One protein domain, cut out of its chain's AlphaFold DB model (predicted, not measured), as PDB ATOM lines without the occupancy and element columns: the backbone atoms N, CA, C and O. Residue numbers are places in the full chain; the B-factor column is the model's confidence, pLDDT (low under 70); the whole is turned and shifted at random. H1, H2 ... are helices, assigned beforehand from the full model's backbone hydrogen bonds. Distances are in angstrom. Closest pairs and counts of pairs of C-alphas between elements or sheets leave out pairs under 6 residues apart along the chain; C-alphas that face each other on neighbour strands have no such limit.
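Overview. This is residues 11 to 88 and 96 to 118 of the 122 residues of an uncharacterized protein of Proteobacteria bacterium (UniProt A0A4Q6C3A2). A hairpin of two helices, H1 and H2, packs through H1 on a small up-and-down bundle of H3, H4 and H5, three helices that each run against the one before. From this body the unnamed stretch of residues 96 to 118 reaches out as a narrow loop that folds back on itself, with residues 107 to 108 paired antiparallel with residues 111 to 112 toward its far end, and the C-alpha of Gly 110 there is 48.3 A from that of Lys 52, the two farthest apart. The printed part has 101 residues with five named helices, H1 to H5 in chain order, and no named strand: all helix. It is compact, with a radius of gyration of the C-alphas of 13.8 A, yet elongated, spanning 48 by 29 by 26 A.

Arrangement. Start at H1, residues 11 to 18, which touches H2, residues 26 to 35, as a hairpin; the closest C-alphas, of Ala 14 and Ala 32, are 4.7 A apart, at a shallow tilt of 20 degrees, opposite ways. H1 also touches H3, residues 43 to 52, at 5.3 A between the C-alphas of Glu 11 and Leu 46. H4, residues 56 to 69, only just touches H3, only at the corner, with residues 56 to 59 alone; C-alphas 50 and 56 are closest at 4.9 A. H4 and H5, residues 74 to 83, form a hairpin, closest at C-alphas 63 and 77, 5.2 A. In all five helices every O i to N i+4 pair is within hydrogen-bond range.

Along the chain. Find C-alpha 11 at (42.357, 87.392, 240.386), where H1 begins; H4, the longest helix, runs 19.5 A, and H5 ends at C-alpha 83, (29.953, 91.612, 234.019).

Size, cuts and confidence. Residues 89 to 95 are not printed, and C-alphas 88 and 96 are 18.5 A apart. Beyond the cut, residues 102 to 103 pair antiparallel with 116 to 117. Look for pLDDT under 70 at residues 20 to 24 and 87 to 88.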
ATOM      1  N   GLU A  11      42.894  86.591 241.484       95.94
ATOM      2  CA  GLU A  11      42.357  87.392 240.386       95.94
ATOM      3  C   GLU A  11      43.461  88.156 239.654       95.94
ATOM      4  O   GLU A  11      43.528  88.105 238.428       95.94
ATOM      5  N   GLU A  12      44.344  88.841 240.385       95.19
ATOM      6  CA  GLU A  12      45.456  89.591 239.787       95.19
ATOM      7  C   GLU A  12      46.410  88.658 239.047       95.19
ATOM      8  O   GLU A  12      46.770  88.927 237.902       95.19
ATOM      9  N   LEU A  13      46.762  87.525 239.656       94.62
ATOM     10  CA  LEU A  13      47.608  86.521 239.023       94.62
ATOM     11  C   LEU A  13      46.948  85.939 237.764       94.62
ATOM     12  O   LEU A  13      47.606  85.823 236.729       94.62
ATOM     13  N   ALA A  14      45.656  85.609 237.815       94.88
ATOM     14  CA  ALA A  14      44.934  85.091 236.658       94.88
ATOM     15  C   ALA A  14      44.890  86.108 235.509       94.88
ATOM     16  O   ALA A  14      45.133  85.737 234.363       94.88
ATOM     17  N   ILE A  15      44.639  87.388 235.795       94.56
ATOM     18  CA  ILE A  15      44.634  88.436 234.767       94.56
ATOM     19  C   ILE A  15      46.038  88.682 234.207       94.56
ATOM     20  O   ILE A  15      46.190  88.793 232.992       94.56
ATOM     21  N   LEU A  16      47.080  88.661 235.042       93.12
ATOM     22  CA  LEU A  16      48.468  88.758 234.574       93.12
ATOM     23  C   LEU A  16      48.842  87.620 233.612       93.12
ATOM     24  O   LEU A  16      49.543  87.853 232.626       93.12
ATOM     25  N   LEU A  17      48.349  86.403 233.860       92.75
ATOM     26  CA  LEU A  17      48.535  85.255 232.965       92.75
ATOM     27  C   LEU A  17      47.777  85.397 231.633       92.75
ATOM     28  O   LEU A  17      48.174  84.782 230.642       92.75
ATOM     29  N   LEU A  18      46.705  86.192 231.604       91.00
ATOM     30  CA  LEU A  18      45.893  86.469 230.412       91.00
ATOM     31  C   LEU A  18      46.319  87.741 229.666       91.00
ATOM     32  O   LEU A  18      45.799  88.004 228.581       91.00
ATOM     33  N   SER A  19      47.256  88.508 230.225       85.31
ATOM     34  CA  SER A  19      47.728  89.760 229.642       85.31
ATOM     35  C   SER A  19      48.242  89.564 228.215       85.31
ATOM     36  O   SER A  19      49.082  88.702 227.941       85.31
ATOM     37  N   GLY A  20      47.819  90.453 227.313       69.25
ATOM     38  CA  GLY A  20      48.274  90.491 225.920       69.25
ATOM     39  C   GLY A  20      49.772  90.772 225.739       69.25
ATOM     40  O   GLY A  20      50.285  90.638 224.627       69.25
ATOM     41  N   SER A  21      50.499  91.134 226.806       64.94
ATOM     42  CA  SER A  21      51.968  91.215 226.783       64.94
ATOM     43  C   SER A  21      52.635  89.843 226.625       64.94
ATOM     44  O   SER A  21      53.756  89.758 226.120       64.94
ATOM     45  N   GLN A  22      51.938  88.762 226.989       65.31
ATOM     46  CA  GLN A  22      52.374  87.386 226.778       65.31
ATOM     47  C   GLN A  22      51.968  86.952 225.363       65.31
ATOM     48  O   GLN A  22      50.886  86.402 225.163       65.31
ATOM     49  N   LYS A  23      52.813  87.197 224.350       61.78
ATOM     50  CA  LYS A  23      52.543  86.693 222.990       61.78
ATOM     51  C   LYS A  23      52.378  85.166 223.027       61.78
ATOM     52  O   LYS A  23      53.357  84.442 223.174       61.78
ATOM     53  N   TYR A  24      51.141  84.697 222.871       64.12
ATOM     54  CA  TYR A  24      50.774  83.300 222.616       64.12
ATOM     55  C   TYR A  24      51.301  82.258 223.616       64.12
ATOM     56  O   TYR A  24      51.752  81.179 223.230       64.12
ATOM     57  N   ASN A  25      51.198  82.526 224.920       83.56
ATOM     58  CA  ASN A  25      51.532  81.525 225.932       83.56
ATOM     59  C   ASN A  25      50.313  80.655 226.297       83.56
ATOM     60  O   ASN A  25      49.569  80.948 227.233       83.56
ATOM     61  N   LEU A  26      50.124  79.545 225.573       87.25
ATOM     62  CA  LEU A  26      49.033  78.588 225.826       87.25
ATOM     63  C   LEU A  26      49.065  77.999 227.245       87.25
ATOM     64  O   LEU A  26      48.012  77.699 227.811       87.25
ATOM     65  N   THR A  27      50.257  77.834 227.824       90.31
ATOM     66  CA  THR A  27      50.414  77.360 229.203       90.31
ATOM     67  C   THR A  27      49.869  78.390 230.184       90.31
ATOM     68  O   THR A  27      49.126  78.014 231.085       90.31
ATOM     69  N   ALA A  28      50.150  79.678 229.974       92.12
ATOM     70  CA  ALA A  28      49.624  80.748 230.817       92.12
ATOM     71  C   ALA A  28      48.090  80.805 230.771       92.12
ATOM     72  O   ALA A  28      47.452  80.800 231.821       92.12
ATOM     73  N   VAL A  29      47.490  80.731 229.576       91.94
ATOM     74  CA  VAL A  29      46.022  80.705 229.421       91.94
ATOM     75  C   VAL A  29      45.410  79.477 230.102       91.94
ATOM     76  O   VAL A  29      44.364  79.577 230.744       91.94
ATOM     77  N   ARG A  30      46.063  78.312 230.013       93.00
ATOM     78  CA  ARG A  30      45.624  77.102 230.720       93.00
ATOM     79  C   ARG A  30      45.696  77.266 232.238       93.00
ATOM     80  O   ARG A  30      44.737  76.914 232.918       93.00
ATOM     81  N   CYS A  31      46.808  77.775 232.762       93.81
ATOM     82  CA  CYS A  31      46.974  78.015 234.194       93.81
ATOM     83  C   CYS A  31      45.944  79.025 234.705       93.81
ATOM     84  O   CYS A  31      45.328  78.784 235.739       93.81
ATOM     85  N   ALA A  32      45.689  80.094 233.946       95.25
ATOM     86  CA  ALA A  32      44.632  81.047 234.252       95.25
ATOM     87  C   ALA A  32      43.264  80.356 234.310       95.25
ATOM     88  O   ALA A  32      42.586  80.463 235.322       95.25
ATOM     89  N   ALA A  33      42.880  79.572 233.296       95.62
ATOM     90  CA  ALA A  33      41.599  78.857 233.279       95.62
ATOM     91  C   ALA A  33      41.363  77.978 234.519       95.62
ATOM     92  O   ALA A  33      40.240  77.893 235.017       95.62
ATOM     93  N   GLN A  34      42.425  77.359 235.032       94.31
ATOM     94  CA  GLN A  34      42.368  76.568 236.258       94.31
ATOM     95  C   GLN A  34      42.236  77.465 237.491       94.31
ATOM     96  O   GLN A  34      41.338  77.268 238.308       94.31
ATOM     97  N   LEU A  35      43.098  78.479 237.600       95.62
ATOM     98  CA  LEU A  35      43.139  79.405 238.731       95.62
ATOM     99  C   LEU A  35      41.831  80.182 238.908       95.62
ATOM    100  O   LEU A  35      41.371  80.340 240.033       95.62
ATOM    101  N   LEU A  36      41.198  80.601 237.808       96.81
ATOM    102  CA  LEU A  36      39.936  81.349 237.798       96.81
ATOM    103  C   LEU A  36      38.802  80.632 238.541       96.81
ATOM    104  O   LEU A  36      37.900  81.290 239.043       96.81
ATOM    105  N   ARG A  37      38.836  79.298 238.626       95.12
ATOM    106  CA  ARG A  37      37.832  78.507 239.356       95.12
ATOM    107  C   ARG A  37      38.228  78.136 240.773       95.12
ATOM    108  O   ARG A  37      37.530  77.343 241.406       95.12
ATOM    109  N   SER A  38      39.304  78.716 241.290       93.62
ATOM    110  CA  SER A  38      39.619  78.594 242.706       93.62
ATOM    111  C   SER A  38      38.462  79.156 243.560       93.62
ATOM    112  O   SER A  38      37.851  80.155 243.172       93.62
ATOM    113  N   PRO A  39      38.112  78.533 244.706       90.56
ATOM    114  CA  PRO A  39      36.956  78.934 245.521       90.56
ATOM    115  C   PRO A  39      36.989  80.370 246.062       90.56
ATOM    116  O   PRO A  39      35.965  80.876 246.509       90.56
ATOM    117  N   ASP A  40      38.164  80.989 246.082       91.06
ATOM    118  CA  ASP A  40      38.421  82.328 246.604       91.06
ATOM    119  C   ASP A  40      38.402  83.426 245.531       91.06
ATOM    120  O   ASP A  40      38.556  84.594 245.874       91.06
ATOM    121  N   VAL A  41      38.178  83.075 244.260       95.75
ATOM    122  CA  VAL A  41      38.084  84.041 243.160       95.75
ATOM    123  C   VAL A  41      36.704  84.697 243.143       95.75
ATOM    124  O   VAL A  41      35.684  84.035 242.936       95.75
ATOM    125  N   ASP A  42      36.669  86.021 243.287       96.75
ATOM    126  CA  ASP A  42      35.456  86.821 243.119       96.75
ATOM    127  C   ASP A  42      35.228  87.167 241.632       96.75
ATOM    128  O   ASP A  42      36.009  87.926 241.041       96.75
ATOM    129  N   PRO A  43      34.122  86.707 241.008       96.88
ATOM    130  CA  PRO A  43      33.824  87.017 239.610       96.88
ATOM    131  C   PRO A  43      33.646  88.522 239.351       96.88
ATOM    132  O   PRO A  43      33.867  88.980 238.226       96.88
ATOM    133  N   LYS A  44      33.262  89.318 240.362       96.50
ATOM    134  CA  LYS A  44      33.135  90.775 240.228       96.50
ATOM    135  C   LYS A  44      34.495  91.452 240.134       96.50
ATOM    136  O   LYS A  44      34.713  92.220 239.192       96.50
ATOM    137  N   ARG A  45      35.397  91.175 241.079       97.19
ATOM    138  CA  ARG A  45      36.776  91.682 241.047       97.19
ATOM    139  C   ARG A  45      37.494  91.242 239.775       97.19
ATOM    140  O   ARG A  45      38.122  92.065 239.113       97.19
ATOM    141  N   LEU A  46      37.340  89.977 239.404       96.94
ATOM    142  CA  LEU A  46      37.948  89.405 238.212       96.94
ATOM    143  C   LEU A  46      37.528  90.131 236.923       96.94
ATOM    144  O   LEU A  46      38.387  90.545 236.146       96.94
ATOM    145  N   ALA A  47      36.222  90.324 236.703       96.12
ATOM    146  CA  ALA A  47      35.731  91.031 235.519       96.12
ATOM    147  C   ALA A  47      36.196  92.497 235.489       96.12
ATOM    148  O   ALA A  47      36.589  93.001 234.437       96.12
ATOM    149  N   PHE A  48      36.213  93.166 236.647       96.06
ATOM    150  CA  PHE A  48      36.740  94.526 236.770       96.06
ATOM    151  C   PHE A  48      38.216  94.617 236.352       96.06
ATOM    152  O   PHE A  48      38.574  95.494 235.565       96.06
ATOM    153  N   LEU A  49      39.062  93.701 236.836       96.06
ATOM    154  CA  LEU A  49      40.484  93.659 236.486       96.06
ATOM    155  C   LEU A  49      40.697  93.331 235.005       96.06
ATOM    156  O   LEU A  49      41.510  93.976 234.351       96.06
ATOM    157  N   ALA A  50      39.927  92.393 234.449       93.81
ATOM    158  CA  ALA A  50      40.020  92.049 233.033       93.81
ATOM    159  C   ALA A  50      39.763  93.255 232.121       93.81
ATOM    160  O   ALA A  50      40.478  93.432 231.141       93.81
ATOM    161  N   ILE A  51      38.788  94.104 232.464       92.38
ATOM    162  CA  ILE A  51      38.493  95.334 231.714       92.38
ATOM    163  C   ILE A  51      39.639  96.344 231.837       92.38
ATOM    164  O   ILE A  51      40.048  96.966 230.856       92.38
ATOM    165  N   LYS A  52      40.190  96.506 233.044       93.38
ATOM    166  CA  LYS A  52      41.325  97.411 233.283       93.38
ATOM    167  C   LYS A  52      42.570  97.005 232.495       93.38
ATOM    168  O   LYS A  52      43.225  97.871 231.922       93.38
ATOM    169  N   GLU A  53      42.832  95.706 232.420       90.94
ATOM    170  CA  GLU A  53      44.025  95.128 231.797       90.94
ATOM    171  C   GLU A  53      43.795  94.655 230.353       90.94
ATOM    172  O   GLU A  53      44.620  93.927 229.796       90.94
ATOM    173  N   LYS A  54      42.672  95.031 229.726       89.12
ATOM    174  CA  LYS A  54      42.319  94.657 228.341       89.12
ATOM    175  C   LYS A  54      42.405  93.143 228.068       89.12
ATOM    176  O   LYS A  54      42.832  92.699 227.000       89.12
ATOM    177  N   SER A  55      42.044  92.354 229.077       90.12
ATOM    178  CA  SER A  55      42.088  90.889 229.104       90.12
ATOM    179  C   SER A  55      40.682  90.270 229.097       90.12
ATOM    180  O   SER A  55      40.513  89.075 229.350       90.12
ATOM    181  N   GLU A  56      39.650  91.058 228.777       91.25
ATOM    182  CA  GLU A  56      38.245  90.631 228.711       91.25
ATOM    183  C   GLU A  56      38.056  89.486 227.727       91.25
ATOM    184  O   GLU A  56      37.218  88.609 227.913       91.25
ATOM    185  N   ARG A  57      38.834  89.514 226.652       87.50
ATOM    186  CA  ARG A  57      38.720  88.591 225.540       87.50
ATOM    187  C   ARG A  57      39.142  87.158 225.892       87.50
ATOM    188  O   ARG A  57      38.292  86.270 225.784       87.50
ATOM    189  N   PRO A  58      40.388  86.897 226.330       89.94
ATOM    190  CA  PRO A  58      40.775  85.555 226.743       89.94
ATOM    191  C   PRO A  58      39.975  85.092 227.972       89.94
ATOM    192  O   PRO A  58      39.617  83.916 228.046       89.94
ATOM    193  N   LEU A  59      39.580  86.004 228.872       93.69
ATOM    194  CA  LEU A  59      38.687  85.663 229.981       93.69
ATOM    195  C   LEU A  59      37.299  85.217 229.493       93.69
ATOM    196  O   LEU A  59      36.789  84.198 229.955       93.69
ATOM    197  N   ARG A  60      36.697  85.924 228.531       93.06
ATOM    198  CA  ARG A  60      35.406  85.549 227.936       93.06
ATOM    199  C   ARG A  60      35.478  84.202 227.226       93.06
ATOM    200  O   ARG A  60      34.537  83.424 227.332       93.06
ATOM    201  N   HIS A  61      36.571  83.916 226.514       91.50
ATOM    202  CA  HIS A  61      36.781  82.608 225.879       91.50
ATOM    203  C   HIS A  61      36.791  81.476 226.910       91.50
ATOM    204  O   HIS A  61      36.098  80.477 226.728       91.50
ATOM    205  N   ILE A  62      37.527  81.652 228.011       94.75
ATOM    206  CA  ILE A  62      37.542  80.685 229.114       94.75
ATOM    207  C   ILE A  62      36.150  80.563 229.742       94.75
ATOM    208  O   ILE A  62      35.694  79.448 229.974       94.75
ATOM    209  N   ALA A  63      35.462  81.680 229.983       95.38
ATOM    210  CA  ALA A  63      34.156  81.678 230.633       95.38
ATOM    211  C   ALA A  63      33.069  80.996 229.788       95.38
ATOM    212  O   ALA A  63      32.261  80.253 230.339       95.38
ATOM    213  N   TRP A  64      33.080  81.159 228.459       95.12
ATOM    214  CA  TRP A  64      32.205  80.384 227.567       95.12
ATOM    215  C   TRP A  64      32.503  78.886 227.628       95.12
ATOM    216  O   TRP A  64      31.585  78.089 227.796       95.12
ATOM    217  N   ALA A  65      33.783  78.502 227.569       94.81
ATOM    218  CA  ALA A  65      34.174  77.103 227.725       94.81
ATOM    219  C   ALA A  65      33.741  76.535 229.090       94.81
ATOM    220  O   ALA A  65      33.293  75.394 229.172       94.81
ATOM    221  N   GLY A  66      33.846  77.330 230.156       96.00
ATOM    222  CA  GLY A  66      33.369  76.979 231.490       96.00
ATOM    223  C   GLY A  66      31.853  76.800 231.551       96.00
ATOM    224  O   GLY A  66      31.372  75.813 232.097       96.00
ATOM    225  N   LEU A  67      31.084  77.688 230.924       95.00
ATOM    226  CA  LEU A  67      29.622  77.590 230.886       95.00
ATOM    227  C   LEU A  67      29.127  76.282 230.235       95.00
ATOM    228  O   LEU A  67      28.118  75.704 230.663       95.00
ATOM    229  N   GLU A  68      29.851  75.819 229.213       93.69
ATOM    230  CA  GLU A  68      29.558  74.597 228.458       93.69
ATOM    231  C   GLU A  68      30.086  73.320 229.136       93.69
ATOM    232  O   GLU A  68      29.458  72.264 229.023       93.69
ATOM    233  N   HIS A  69      31.224  73.393 229.841       94.62
ATOM    234  CA  HIS A  69      31.981  72.206 230.274       94.62
ATOM    235  C   HIS A  69      32.320  72.134 231.773       94.62
ATOM    236  O   HIS A  69      32.930  71.154 232.205       94.62
ATOM    237  N   ASP A  70      31.908  73.114 232.577       95.62
ATOM    238  CA  ASP A  70      32.013  73.121 234.042       95.62
ATOM    239  C   ASP A  70      30.627  73.324 234.687       95.62
ATOM    240  O   ASP A  70      30.276  74.437 235.095       95.62
ATOM    241  N   PRO A  71      29.809  72.257 234.795       94.81
ATOM    242  CA  PRO A  71      28.474  72.351 235.387       94.81
ATOM    243  C   PRO A  71      28.489  72.863 236.833       94.81
ATOM    244  O   PRO A  71      27.587  73.595 237.231       94.81
ATOM    245  N   GLU A  72      29.516  72.503 237.608       94.50
ATOM    246  CA  GLU A  72      29.665  72.903 239.013       94.50
ATOM    247  C   GLU A  72      30.002  74.397 239.146       94.50
ATOM    248  O   GLU A  72      29.598  75.047 240.109       94.50
ATOM    249  N   GLY A  73      30.728  74.959 238.177       95.38
ATOM    250  CA  GLY A  73      31.069  76.379 238.118       95.38
ATOM    251  C   GLY A  73      30.108  77.264 237.342       95.38
ATOM    252  O   GLY A  73      30.375  78.459 237.232       95.38
ATOM    253  N   ARG A  74      29.003  76.737 236.804       96.31
ATOM    254  CA  ARG A  74      28.087  77.507 235.946       96.31
ATOM    255  C   ARG A  74      27.697  78.887 236.520       96.31
ATOM    256  O   ARG A  74      27.900  79.860 235.797       96.31
ATOM    257  N   PRO A  75      27.260  79.029 237.790       97.38
ATOM    258  CA  PRO A  75      26.896  80.342 238.337       97.38
ATOM    259  C   PRO A  75      28.061  81.342 238.358       97.38
ATOM    260  O   PRO A  75      27.870  82.546 238.185       97.38
ATOM    261  N   PHE A  76      29.289  80.850 238.555       97.69
ATOM    262  CA  PHE A  76      30.490  81.676 238.495       97.69
ATOM    263  C   PHE A  76      30.725  82.189 237.068       97.69
ATOM    264  O   PHE A  76      30.932  83.387 236.874       97.69
ATOM    265  N   TRP A  77      30.641  81.306 236.069       97.06
ATOM    266  CA  TRP A  77      30.861  81.663 234.665       97.06
ATOM    267  C   TRP A  77      29.807  82.623 234.119       97.06
ATOM    268  O   TRP A  77      30.171  83.599 233.462       97.06
ATOM    269  N   GLU A  78      28.533  82.404 234.449       96.69
ATOM    270  CA  GLU A  78      27.435  83.332 234.136       96.69
ATOM    271  C   GLU A  78      27.724  84.715 234.730       96.69
ATOM    272  O   GLU A  78      27.762  85.715 234.015       96.69
ATOM    273  N   SER A  79      28.076  84.755 236.019       97.19
ATOM    274  CA  SER A  79      28.411  85.996 236.716       97.19
ATOM    275  C   SER A  79      29.579  86.756 236.071       97.19
ATOM    276  O   SER A  79      29.534  87.990 236.010       97.19
ATOM    277  N   VAL A  80      30.616  86.056 235.589       96.88
ATOM    278  CA  VAL A  80      31.737  86.665 234.847       96.88
ATOM    279  C   VAL A  80      31.263  87.227 233.506       96.88
ATOM    280  O   VAL A  80      31.543  88.389 233.204       96.88
ATOM    281  N   LEU A  81      30.544  86.433 232.707       94.94
ATOM    282  CA  LEU A  81      30.086  86.830 231.371       94.94
ATOM    283  C   LEU A  81      29.165  88.052 231.418       94.94
ATOM    284  O   LEU A  81      29.372  88.987 230.639       94.94
ATOM    285  N   ASP A  82      28.230  88.083 232.369       95.56
ATOM    286  CA  ASP A  82      27.310  89.204 232.576       95.56
ATOM    287  C   ASP A  82      28.061  90.514 232.850       95.56
ATOM    288  O   ASP A  82      27.692  91.583 232.361       95.56
ATOM    289  N   ARG A  83      29.160  90.439 233.611       95.50
ATOM    290  CA  ARG A  83      29.953  91.612 234.019       95.50
ATOM    291  C   ARG A  83      30.921  92.093 232.954       95.50
ATOM    292  O   ARG A  83      31.250  93.276 232.936       95.50
ATOM    293  N   LEU A  84      31.372  91.207 232.069       91.00
ATOM    294  CA  LEU A  84      32.225  91.587 230.944       91.00
ATOM    295  C   LEU A  84      31.450  92.320 229.835       91.00
ATOM    296  O   LEU A  84      32.076  92.825 228.904       91.00
ATOM    297  N   GLY A  85      30.113  92.366 229.885       81.94
ATOM    298  CA  GLY A  85      29.281  93.086 228.914       81.94
ATOM    299  C   GLY A  85      29.380  92.510 227.497       81.94
ATOM    300  O   GLY A  85      29.487  91.295 227.325       81.94
ATOM    301  N   GLN A  86      29.372  93.358 226.465       74.06
ATOM    302  CA  GLN A  86      29.716  92.960 225.093       74.06
ATOM    303  C   GLN A  86      31.214  93.196 224.856       74.06
ATOM    304  O   GLN A  86      31.704  94.301 225.060       74.06
ATOM    305  N   ALA A  87      31.943  92.166 224.419       63.75
ATOM    306  CA  ALA A  87      33.329  92.306 223.973       63.75
ATOM    307  C   ALA A  87      33.384  92.354 222.439       63.75
ATOM    308  O   ALA A  87      32.504  91.779 221.788       63.75
ATOM    309  N   PRO A  88      34.411  92.992 221.848       62.62
ATOM    310  CA  PRO A  88      34.625  92.941 220.409       62.62
ATOM    311  C   PRO A  88      34.697  91.486 219.904       62.62
ATOM    312  O   PRO A  88      35.170  90.599 220.626       62.62
ATOM    313  N   PRO A  96      43.628  78.403 223.188       88.75
ATOM    314  CA  PRO A  96      43.548  76.965 223.375       88.75
ATOM    315  C   PRO A  96      42.101  76.476 223.295       88.75
ATOM    316  O   PRO A  96      41.171  77.092 223.818       88.75
ATOM    317  N   HIS A  97      41.931  75.309 222.678       91.00
ATOM    318  CA  HIS A  97      40.675  74.573 222.699       91.00
ATOM    319  C   HIS A  97      40.271  74.217 224.143       91.00
ATOM    320  O   HIS A  97      41.140  73.921 224.968       91.00
ATOM    321  N   TRP A  98      38.966  74.195 224.443       92.00
ATOM    322  CA  TRP A  98      38.425  74.010 225.802       92.00
ATOM    323  C   TRP A  98      38.927  72.739 226.500       92.00
ATOM    324  O   TRP A  98      39.098  72.716 227.717       92.00
ATOM    325  N   THR A  99      39.248  71.695 225.730       93.19
ATOM    326  CA  THR A  99      39.803  70.430 226.241       93.19
ATOM    327  C   THR A  99      41.123  70.613 226.994       93.19
ATOM    328  O   THR A  99      41.520  69.737 227.756       93.19
ATOM    329  N   ARG A 100      41.812  71.751 226.827       93.06
ATOM    330  CA  ARG A 100      43.012  72.104 227.602       93.06
ATOM    331  C   ARG A 100      42.707  72.547 229.038       93.06
ATOM    332  O   ARG A 100      43.628  72.548 229.854       93.06
ATOM    333  N   PHE A 101      41.462  72.899 229.357       94.62
ATOM    334  CA  PHE A 101      41.044  73.386 230.679       94.62
ATOM    335  C   PHE A 101      40.484  72.287 231.587       94.62
ATOM    336  O   PHE A 101      40.353  72.476 232.794       94.62
ATOM    337  N   VAL A 102      40.187  71.121 231.023       94.88
ATOM    338  CA  VAL A 102      39.511  70.020 231.710       94.88
ATOM    339  C   VAL A 102      40.402  68.781 231.815       94.88
ATOM    340  O   VAL A 102      41.392  68.626 231.099       94.88
ATOM    341  N   SER A 103      40.021  67.865 232.699       92.94
ATOM    342  CA  SER A 103      40.447  66.471 232.680       92.94
ATOM    343  C   SER A 103      39.403  65.642 231.940       92.94
ATOM    344  O   SER A 103      38.220  65.693 232.278       92.94
ATOM    345  N   MET A 104      39.844  64.865 230.950       90.75
ATOM    346  CA  MET A 104      39.015  63.927 230.186       90.75
ATOM    347  C   MET A 104      39.546  62.499 230.375       90.75
ATOM    348  O   MET A 104      40.230  61.974 229.499       90.75
ATOM    349  N   PRO A 105      39.279  61.868 231.532       85.38
ATOM    350  CA  PRO A 105      39.854  60.567 231.890       85.38
ATOM    351  C   PRO A 105      39.389  59.392 231.011       85.38
ATOM    352  O   PRO A 105      40.005  58.329 231.052       85.38
ATOM    353  N   GLY A 106      38.328  59.560 230.215       85.44
ATOM    354  CA  GLY A 106      37.828  58.528 229.307       85.44
ATOM    355  C   GLY A 106      37.214  57.336 230.046       85.44
ATOM    356  O   GLY A 106      36.493  57.500 231.030       85.44
ATOM    357  N   TYR A 107      37.464  56.120 229.554       84.75
ATOM    358  CA  TYR A 107      36.951  54.891 230.162       84.75
ATOM    359  C   TYR A 107      37.880  54.411 231.284       84.75
ATOM    360  O   TYR A 107      39.042  54.089 231.046       84.75
ATOM    361  N   GLN A 108      37.368  54.335 232.512       80.19
ATOM    362  CA  GLN A 108      38.110  53.887 233.689       80.19
ATOM    363  C   GLN A 108      37.312  52.839 234.469       80.19
ATOM    364  O   GLN A 108      36.159  53.057 234.834       80.19
ATOM    365  N   ARG A 109      37.946  51.694 234.769       83.31
ATOM    366  CA  ARG A 109      37.389  50.624 235.629       83.31
ATOM    367  C   ARG A 109      35.957  50.201 235.253       83.31
ATOM    368  O   ARG A 109      35.096  50.061 236.119       83.31
ATOM    369  N   GLY A 110      35.690  50.024 233.960       86.44
ATOM    370  CA  GLY A 110      34.382  49.565 233.483       86.44
ATOM    371  C   GLY A 110      33.324  50.666 233.322       86.44
ATOM    372  O   GLY A 110      32.178  50.359 232.995       86.44
ATOM    373  N   LYS A 111      33.664  51.942 233.560       85.88
ATOM    374  CA  LYS A 111      32.737  53.079 233.451       85.88
ATOM    375  C   LYS A 111      33.380  54.245 232.700       85.88
ATOM    376  O   LYS A 111      34.584  54.459 232.784       85.88
ATOM    377  N   VAL A 112      32.572  55.027 231.989       84.31
ATOM    378  CA  VAL A 112      33.020  56.313 231.437       84.31
ATOM    379  C   VAL A 112      33.102  57.312 232.587       84.31
ATOM    380  O   VAL A 112      32.104  57.563 233.264       84.31
ATOM    381  N   ALA A 113      34.292  57.850 232.837       85.50
ATOM    382  CA  ALA A 113      34.495  58.893 233.827       85.50
ATOM    383  C   ALA A 113      34.149  60.258 233.213       85.50
ATOM    384  O   ALA A 113      34.534  60.564 232.084       85.50
ATOM    385  N   ALA A 114      33.393  61.065 233.958       86.69
ATOM    386  CA  ALA A 114      32.947  62.370 233.492       86.69
ATOM    387  C   ALA A 114      34.128  63.332 233.300       86.69
ATOM    388  O   ALA A 114      35.094  63.319 234.069       86.69
ATOM    389  N   THR A 115      34.015  64.193 232.290       90.31
ATOM    390  CA  THR A 115      34.888  65.356 232.127       90.31
ATOM    391  C   THR A 115      34.770  66.258 233.351       90.31
ATOM    392  O   THR A 115      33.663  66.506 233.828       90.31
ATOM    393  N   LYS A 116      35.902  66.755 233.853       93.31
ATOM    394  CA  LYS A 116      35.937  67.658 235.009       93.31
ATOM    395  C   LYS A 116      36.772  68.888 234.719       93.31
ATOM    396  O   LYS A 116      37.889  68.753 234.222       93.31
ATOM    397  N   TRP A 117      36.265  70.065 235.073       95.75
ATOM    398  CA  TRP A 117      37.080  71.274 235.076       95.75
ATOM    399  C   TRP A 117      38.247  71.117 236.046       95.75
ATOM    400  O   TRP A 117      38.091  70.585 237.148       95.75
ATOM    401  N   LEU A 118      39.439  71.524 235.616       94.75
ATOM    402  CA  LEU A 118      40.615  71.465 236.471       94.75
ATOM    403  C   LEU A 118      40.622  72.688 237.382       94.75
ATOM    404  O   LEU A 118      40.624  73.818 236.906       94.75
TER     405      LEU A 118